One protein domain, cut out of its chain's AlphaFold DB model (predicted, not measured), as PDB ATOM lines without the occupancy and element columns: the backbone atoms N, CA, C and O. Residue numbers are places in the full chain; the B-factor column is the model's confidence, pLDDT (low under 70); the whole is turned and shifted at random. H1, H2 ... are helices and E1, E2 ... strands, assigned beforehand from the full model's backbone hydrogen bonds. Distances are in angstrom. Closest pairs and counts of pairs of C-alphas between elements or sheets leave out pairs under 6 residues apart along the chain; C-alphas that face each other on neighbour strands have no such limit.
ATOM      1  N   VAL A   3      24.951 -48.480  36.242       92.56
ATOM      2  CA  VAL A   3      23.903 -48.310  35.234       92.56
ATOM      3  C   VAL A   3      24.195 -49.225  34.053       92.56
ATOM      4  O   VAL A   3      25.355 -49.501  33.750       92.56
ATOM      5  N   ILE A   4      23.142 -49.691  33.397       90.75
ATOM      6  CA  ILE A   4      23.226 -50.492  32.177       90.75
ATOM      7  C   ILE A   4      22.643 -49.651  31.057       90.75
ATOM      8  O   ILE A   4      21.571 -49.068  31.215       90.75
ATOM      9  N   THR A   5      23.356 -49.573  29.946       90.06
ATOM     10  CA  THR A   5      22.965 -48.796  28.775       90.06
ATOM     11  C   THR A   5      23.004 -49.673  27.538       90.06
ATOM     12  O   THR A   5      23.797 -50.610  27.452       90.06
ATOM     13  N   GLN A   6      22.180 -49.329  26.558       88.88
ATOM     14  CA  GLN A   6      22.222 -49.908  25.225       88.88
ATOM     15  C   GLN A   6      22.351 -48.769  24.220       88.88
ATOM     16  O   GLN A   6      21.568 -47.816  24.263       88.88
ATOM     17  N   THR A   7      23.335 -48.861  23.332       85.88
ATOM     18  CA  THR A   7      23.474 -47.914  22.225       85.88
ATOM     19  C   THR A   7      22.355 -48.161  21.218       85.88
ATOM     20  O   THR A   7      22.092 -49.300  20.829       85.88
ATOM     21  N   ILE A   8      21.674 -47.100  20.781       86.31
ATOM     22  CA  ILE A   8      20.597 -47.211  19.790       86.31
ATOM     23  C   ILE A   8      21.181 -47.770  18.488       86.31
ATOM     24  O   ILE A   8      22.093 -47.182  17.915       86.31
ATOM     25  N   GLY A   9      20.636 -48.893  18.019       84.25
ATOM     26  CA  GLY A   9      21.100 -49.577  16.809       84.25
ATOM     27  C   GLY A   9      22.142 -50.671  17.055       84.25
ATOM     28  O   GLY A   9      22.417 -51.437  16.135       84.25
ATOM     29  N   GLU A  10      22.663 -50.812  18.277       82.56
ATOM     30  CA  GLU A  10      23.536 -51.926  18.649       82.56
ATOM     31  C   GLU A  10      22.793 -52.970  19.499       82.56
ATOM     32  O   GLU A  10      21.916 -52.663  20.311       82.56
ATOM     33  N   MET A  11      23.167 -54.239  19.326       80.25
ATOM     34  CA  MET A  11      22.695 -55.356  20.161       80.25
ATOM     35  C   MET A  11      23.569 -55.581  21.405       80.25
ATOM     36  O   MET A  11      23.409 -56.570  22.118       80.25
ATOM     37  N   THR A  12      24.540 -54.705  21.643       82.25
ATOM     38  CA  THR A  12      25.467 -54.767  22.771       82.25
ATOM     39  C   THR A  12      24.938 -53.948  23.937       82.25
ATOM     40  O   THR A  12      24.431 -52.838  23.770       82.25
ATOM     41  N   PHE A  13      25.078 -54.502  25.138       87.44
ATOM     42  CA  PHE A  13      24.820 -53.781  26.378       87.44
ATOM     43  C   PHE A  13      26.146 -53.385  27.011       87.44
ATOM     44  O   PHE A  13      27.077 -54.191  27.053       87.44
ATOM     45  N   SER A  14      26.203 -52.184  27.565       90.00
ATOM     46  CA  SER A  14      27.351 -51.695  28.324       90.00
ATOM     47  C   SER A  14      26.926 -51.442  29.761       90.00
ATOM     48  O   SER A  14      25.867 -50.873  30.027       90.00
ATOM     49  N   VAL A  15      27.750 -51.871  30.709       91.25
ATOM     50  CA  VAL A  15      27.550 -51.595  32.131       91.25
ATOM     51  C   VAL A  15      28.605 -50.604  32.571       91.25
ATOM     52  O   VAL A  15      29.793 -50.858  32.404       91.25
ATOM     53  N   PHE A  16      28.166 -49.504  33.170       93.38
ATOM     54  CA  PHE A  16      29.027 -48.487  33.757       93.38
ATOM     55  C   PHE A  16      28.875 -48.503  35.272       93.38
ATOM     56  O   PHE A  16      27.769 -48.619  35.801       93.38
ATOM     57  N   MET A  17      29.981 -48.345  35.992       94.56
ATOM     58  CA  MET A  17      30.004 -48.267  37.446       94.56
ATOM     59  C   MET A  17      30.820 -47.059  37.893       94.56
ATOM     60  O   MET A  17      31.919 -46.838  37.400       94.56
ATOM     61  N   LYS A  18      30.297 -46.304  38.863       96.75
ATOM     62  CA  LYS A  18      31.028 -45.255  39.583       96.75
ATOM     63  C   LYS A  18      31.028 -45.495  41.091       96.75
ATOM     64  O   LYS A  18      30.026 -45.964  41.654       96.75
ATOM     65  N   GLY A  19      32.115 -45.136  41.764       96.12
ATOM     66  CA  GLY A  19      32.267 -45.365  43.202       96.12
ATOM     67  C   GLY A  19      33.599 -44.882  43.760       96.12
ATOM     68  O   GLY A  19      34.324 -44.140  43.101       96.12
ATOM     69  N   ALA A  20      33.898 -45.301  44.990       95.69
ATOM     70  CA  ALA A  20      35.225 -45.110  45.559       95.69
ATOM     71  C   ALA A  20      36.256 -45.883  44.713       95.69
ATOM     72  O   ALA A  20      35.966 -47.022  44.328       95.69
ATOM     73  N   PRO A  21      37.410 -45.284  44.387       95.12
ATOM     74  CA  PRO A  21      38.428 -45.903  43.535       95.12
ATOM     75  C   PRO A  21      38.844 -47.310  44.004       95.12
ATOM     76  O   PRO A  21      38.933 -48.232  43.196       95.12
ATOM     77  N   GLU A  22      38.987 -47.501  45.311       93.19
ATOM     78  CA  GLU A  22      39.367 -48.756  45.966       93.19
ATOM     79  C   GLU A  22      38.284 -49.834  45.840       93.19
ATOM     80  O   GLU A  22      38.585 -51.024  45.763       93.19
ATOM     81  N   MET A  23      37.013 -49.423  45.798       94.75
ATOM     82  CA  MET A  23      35.886 -50.334  45.596       94.75
ATOM     83  C   MET A  23      35.757 -50.731  44.125       94.75
ATOM     84  O   MET A  23      35.459 -51.879  43.818       94.75
ATOM     85  N   ILE A  24      35.985 -49.789  43.205       94.88
ATOM     86  CA  ILE A  24      35.874 -50.034  41.763       94.88
ATOM     87  C   ILE A  24      36.895 -51.070  41.297       94.88
ATOM     88  O   ILE A  24      36.528 -51.974  40.551       94.88
ATOM     89  N   ILE A  25      38.135 -51.009  41.790       94.06
ATOM     90  CA  ILE A  25      39.173 -51.983  41.424       94.06
ATOM     91  C   ILE A  25      38.784 -53.416  41.764       94.06
ATOM     92  O   ILE A  25      39.133 -54.323  41.016       94.06
ATOM     93  N   GLN A  26      38.042 -53.640  42.850       92.75
ATOM     94  CA  GLN A  26      37.620 -54.990  43.234       92.75
ATOM     95  C   GLN A  26      36.704 -55.643  42.189       92.75
ATOM     96  O   GLN A  26      36.604 -56.867  42.150       92.75
ATOM     97  N   PHE A  27      36.057 -54.844  41.334       91.94
ATOM     98  CA  PHE A  27      35.230 -55.316  40.222       91.94
ATOM     99  C   PHE A  27      35.976 -55.357  38.878       91.94
ATOM    100  O   PHE A  27      35.426 -55.865  37.900       91.94
ATOM    101  N   CYS A  28      37.200 -54.829  38.809       92.31
ATOM    102  CA  CYS A  28      38.013 -54.803  37.597       92.31
ATOM    103  C   CYS A  28      38.908 -56.044  37.488       92.31
ATOM    104  O   CYS A  28      39.326 -56.640  38.479       92.31
ATOM    105  N   MET A  29      39.248 -56.409  36.253       92.75
ATOM    106  CA  MET A  29      40.273 -57.416  35.980       92.75
ATOM    107  C   MET A  29      41.653 -56.835  36.305       92.75
ATOM    108  O   MET A  29      41.931 -55.690  35.940       92.75
ATOM    109  N   LYS A  30      42.522 -57.593  36.981       91.25
ATOM    110  CA  LYS A  30      43.810 -57.076  37.479       91.25
ATOM    111  C   LYS A  30      44.693 -56.550  36.348       91.25
ATOM    112  O   LYS A  30      45.310 -55.508  36.496       91.25
ATOM    113  N   GLU A  31      44.679 -57.227  35.207       94.62
ATOM    114  CA  GLU A  31      45.411 -56.886  33.987       94.62
ATOM    115  C   GLU A  31      44.961 -55.573  33.328       94.62
ATOM    116  O   GLU A  31      45.695 -55.005  32.525       94.62
ATOM    117  N   THR A  32      43.761 -55.081  33.655       93.38
ATOM    118  CA  THR A  32      43.245 -53.802  33.138       93.38
ATOM    119  C   THR A  32      43.590 -52.614  34.030       93.38
ATOM    120  O   THR A  32      43.411 -51.468  33.616       93.38
ATOM    121  N   VAL A  33      44.065 -52.863  35.254       93.00
ATOM    122  CA  VAL A  33      44.390 -51.812  36.220       93.00
ATOM    123  C   VAL A  33      45.863 -51.425  36.059       93.00
ATOM    124  O   VAL A  33      46.724 -52.294  36.157       93.00
ATOM    125  N   PRO A  34      46.181 -50.137  35.840       93.75
ATOM    126  CA  PRO A  34      47.566 -49.681  35.754       93.75
ATOM    127  C   PRO A  34      48.342 -49.911  37.058       93.75
ATOM    128  O   PRO A  34      47.833 -49.629  38.144       93.75
ATOM    129  N   ASP A  35      49.612 -50.310  36.958       94.50
ATOM    130  CA  ASP A  35      50.477 -50.558  38.127       94.50
ATOM    131  C   ASP A  35      50.666 -49.314  39.014       94.50
ATOM    132  O   ASP A  35      50.853 -49.407  40.227       94.50
ATOM    133  N   ASN A  36      50.594 -48.120  38.421       95.31
ATOM    134  CA  ASN A  36      50.753 -46.845  39.120       95.31
ATOM    135  C   ASN A  36      49.455 -46.311  39.750       95.31
ATOM    136  O   ASN A  36      49.454 -45.188  40.262       95.31
ATOM    137  N   PHE A  37      48.368 -47.088  39.739       94.31
ATOM    138  CA  PHE A  37      47.065 -46.655  40.238       94.31
ATOM    139  C   PHE A  37      47.130 -46.101  41.668       94.31
ATOM    140  O   PHE A  37      46.641 -45.002  41.919       94.31
ATOM    141  N   SER A  38      47.755 -46.838  42.596       93.88
ATOM    142  CA  SER A  38      47.804 -46.439  44.013       93.88
ATOM    143  C   SER A  38      48.551 -45.121  44.196       93.88
ATOM    144  O   SER A  38      48.081 -44.242  44.903       93.88
ATOM    145  N   CYS A  39      49.673 -44.951  43.491       96.62
ATOM    146  CA  CYS A  39      50.484 -43.738  43.566       96.62
ATOM    147  C   CYS A  39      49.704 -42.504  43.083       96.62
ATOM    148  O   CYS A  39      49.728 -41.455  43.726       96.62
ATOM    149  N   ILE A  40      48.967 -42.634  41.975       95.88
ATOM    150  CA  ILE A  40      48.132 -41.548  41.445       95.88
ATOM    151  C   ILE A  40      46.973 -41.239  42.396       95.88
ATOM    152  O   ILE A  40      46.673 -40.069  42.640       95.88
ATOM    153  N   LEU A  41      46.326 -42.274  42.935       96.25
ATOM    154  CA  LEU A  41      45.249 -42.104  43.900       96.25
ATOM    155  C   LEU A  41      45.739 -41.341  45.137       96.25
ATOM    156  O   LEU A  41      45.137 -40.327  45.488       96.25
ATOM    157  N   ASP A  42      46.852 -41.772  45.729       96.69
ATOM    158  CA  ASP A  42      47.453 -41.146  46.909       96.69
ATOM    159  C   ASP A  42      47.851 -39.692  46.640       96.69
ATOM    160  O   ASP A  42      47.571 -38.802  47.442       96.69
ATOM    161  N   HIS A  43      48.434 -39.410  45.470       97.44
ATOM    162  CA  HIS A  43      48.798 -38.050  45.082       97.44
ATOM    163  C   HIS A  43      47.596 -37.093  45.104       97.44
ATOM    164  O   HIS A  43      47.713 -35.962  45.585       97.44
ATOM    165  N   TYR A  44      46.437 -37.528  44.604       97.50
ATOM    166  CA  TYR A  44      45.234 -36.695  44.580       97.50
ATOM    167  C   TYR A  44      44.520 -36.634  45.931       97.50
ATOM    168  O   TYR A  44      44.039 -35.565  46.316       97.50
ATOM    169  N   THR A  45      44.461 -37.738  46.675       96.81
ATOM    170  CA  THR A  45      43.811 -37.757  47.995       96.81
ATOM    171  C   THR A  45      44.600 -36.944  49.021       96.81
ATOM    172  O   THR A  45      43.987 -36.220  49.804       96.81
ATOM    173  N   MET A  46      45.938 -36.948  48.964       97.75
ATOM    174  CA  MET A  46      46.796 -36.098  49.806       97.75
ATOM    175  C   MET A  46      46.585 -34.599  49.566       97.75
ATOM    176  O   MET A  46      46.759 -33.797  50.480       97.75
ATOM    177  N   GLN A  47      46.185 -34.208  48.356       97.75
ATOM    178  CA  GLN A  47      45.829 -32.822  48.032       97.75
ATOM    179  C   GLN A  47      44.410 -32.444  48.490       97.75
ATOM    180  O   GLN A  47      43.995 -31.298  48.332       97.75
ATOM    181  N   GLY A  48      43.656 -33.391  49.056       97.56
ATOM    182  CA  GLY A  48      42.278 -33.183  49.497       97.56
ATOM    183  C   GLY A  48      41.242 -33.292  48.376       97.56
ATOM    184  O   GLY A  48      40.085 -32.917  48.578       97.56
ATOM    185  N   PHE A  49      41.612 -33.809  47.197       97.94
ATOM    186  CA  PHE A  49      40.647 -34.017  46.122       97.94
ATOM    187  C   PHE A  49      39.759 -35.226  46.392       97.94
ATOM    188  O   PHE A  49      40.205 -36.298  46.804       97.94
ATOM    189  N   ARG A  50      38.472 -35.075  46.072       96.88
ATOM    190  CA  ARG A  50      37.533 -36.193  46.071       96.88
ATOM    191  C   ARG A  50      37.657 -36.968  44.763       96.88
ATOM    192  O   ARG A  50      37.115 -36.556  43.741       96.88
ATOM    193  N   VAL A  51      38.335 -38.107  44.820       97.00
ATOM    194  CA  VAL A  51      38.525 -39.002  43.672       97.00
ATOM    195  C   VAL A  51      37.322 -39.938  43.517       97.00
ATOM    196  O   VAL A  51      36.795 -40.466  44.497       97.00
ATOM    197  N   ILE A  52      36.866 -40.141  42.279       96.69
ATOM    198  CA  ILE A  52      35.810 -41.099  41.929       96.69
ATOM    199  C   ILE A  52      36.381 -42.063  40.893       96.69
ATOM    200  O   ILE A  52      36.837 -41.637  39.836       96.69
ATOM    201  N   GLY A  53      36.324 -43.359  41.191       95.50
ATOM    202  CA  GLY A  53      36.640 -44.408  40.230       95.50
ATOM    203  C   GLY A  53      35.465 -44.663  39.291       95.50
ATOM    204  O   GLY A  53      34.303 -44.636  39.715       95.50
ATOM    205  N   ILE A  54      35.777 -44.941  38.026       95.25
ATOM    206  CA  ILE A  54      34.815 -45.363  37.007       95.25
ATOM    207  C   ILE A  54      35.339 -46.639  36.350       95.25
ATOM    208  O   ILE A  54      36.522 -46.732  36.039       95.25
ATOM    209  N   ALA A  55      34.452 -47.604  36.131       95.00
ATOM    210  CA  ALA A  55      34.719 -48.800  35.343       95.00
ATOM    211  C   ALA A  55      33.577 -49.049  34.358       95.00
ATOM    212  O   ALA A  55      32.439 -48.632  34.598       95.00
ATOM    213  N   PHE A  56      33.880 -49.744  33.264       93.62
ATOM    214  CA  PHE A  56      32.880 -50.169  32.297       93.62
ATOM    215  C   PHE A  56      33.170 -51.575  31.772       93.62
ATOM    216  O   PHE A  56      34.307 -52.044  31.820       93.62
ATOM    217  N   LYS A  57      32.128 -52.247  31.282       90.00
ATOM    218  CA  LYS A  57      32.234 -53.532  30.590       90.00
ATOM    219  C   LYS A  57      31.161 -53.642  29.515       90.00
ATOM    220  O   LYS A  57      29.986 -53.417  29.804       90.00
ATOM    221  N   ASP A  58      31.567 -54.065  28.324       88.50
ATOM    222  CA  ASP A  58      30.655 -54.404  27.233       88.50
ATOM    223  C   ASP A  58      30.296 -55.891  27.257       88.50
ATOM    224  O   ASP A  58      31.140 -56.762  27.485       88.50
ATOM    225  N   PHE A  59      29.031 -56.183  26.982       80.56
ATOM    226  CA  PHE A  59      28.499 -57.528  26.857       80.56
ATOM    227  C   PHE A  59      28.103 -57.782  25.403       80.56
ATOM    228  O   PHE A  59      27.237 -57.104  24.844       80.56
ATOM    229  N   LYS A  60      28.748 -58.773  24.776       68.06
ATOM    230  CA  LYS A  60      28.417 -59.210  23.415       68.06
ATOM    231  C   LYS A  60      27.275 -60.226  23.462       68.06
ATOM    232  O   LYS A  60      27.313 -61.166  24.247       68.06
ATOM    233  N   SER A  61      26.297 -60.040  22.576       56.34
ATOM    234  CA  SER A  61      24.992 -60.726  22.473       56.34
ATOM    235  C   SER A  61      24.996 -62.268  22.306       56.34
ATOM    236  O   SER A  61      23.971 -62.834  21.932       56.34
ATOM    237  N   ASN A  62      26.095 -62.980  22.575       53.28
ATOM    238  CA  ASN A  62      26.086 -64.452  22.620       53.28
ATOM    239  C   ASN A  62      25.669 -65.004  23.989       53.28
ATOM    240  O   ASN A  62      25.342 -66.182  24.101       53.28
ATOM    241  N   GLU A  63      25.638 -64.159  25.016       55.22
ATOM    242  CA  GLU A  63      24.971 -64.453  26.275       55.22
ATOM    243  C   GLU A  63      23.623 -63.734  26.231       55.22
ATOM    244  O   GLU A  63      23.571 -62.510  26.113       55.22
ATOM    245  N   ALA A  64      22.517 -64.479  26.255       51.28
ATOM    246  CA  ALA A  64      21.183 -63.901  26.352       51.28
ATOM    247  C   ALA A  64      21.041 -63.217  27.721       51.28
ATOM    248  O   ALA A  64      20.596 -63.827  28.694       51.28
TER     249      ALA A  64
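Overview. This is residues 3 to 64 of the 72 residues of the protein "(mimic poison frog) hypothetical protein" of Ranitomeya imitator (mimic poison frog) (UniProt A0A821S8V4). A narrow three-stranded antiparallel sheet, made mostly of the long paired ribbon of E2 and E3 with the short E1 along the far half of E2, has the small helix H1 over one face near the ribbon's other end. Beyond that end, off the sheet, lies the longer helix H2, and residues 43 to 48, of which 43 to 46 belong to H2, stick out. The printed part has 62 residues, with two named helices and three named strands in the chain order E1, E2, H1, H2, E3, and the sheet order is E1, E2, E3. The class is mixed, helices and strands. The whole is loose, with a radius of gyration of the C-alphas of 14.7 A, and only just elongated, with spans of 43 by 22 by 15 A.

Arrangement. The inner strand E2, residues 13 to 19, and the edge strand E3, residues 53 to 59, are antiparallel neighbours, with 165 degrees between their directions. Across them N 17 and O 55 are 2.8 A apart and N 53 and O 19 are 2.9 A apart, within hydrogen-bond range. The other edge strand, E1, residues 3 to 6, forms a hairpin with E2, antiparallel at 156 degrees, with N 5 and O 14 at 2.8 A. H1, residues 21 to 25, is on the sheet, over E3, at a height over the sheet of 6.2 A; the closest C-alphas of H1 and E3 are those of Pro 21 and Gly 53, 4.0 A apart. H2, residues 37 to 46, is not on the sheet and is apart from E1 and E2. H1 and H2 are close but not clearly touching, their closest C-alphas being those of Pro 21 and Leu 41, 7.8 A apart. In H1 and H2 every O i to N i+4 pair is within hydrogen-bond range.

Along the chain. E2 spans 20.2 A from first to last C-alpha and E3 spans 20.4 A, with C-alpha 59 at (28.499, -57.528, 26.857). E1 spans 10.3 A and begins at C-alpha 3, (23.903, -48.310, 35.234). H1 spans 6.5 A. H2 spans 14.3 A and ends at C-alpha 46, (46.796, -36.098, 49.806).

Size, cuts and confidence. The two C-alphas farthest apart are those of Gln 47 and Ala 64, at 45.2 A. The printed part has no cut. The link from H1 to H2, 11 residues, is long; that from E2 to H1 is tight. The mean pLDDT of the printed part is 89.9, and residues 60 to 64 are under 70.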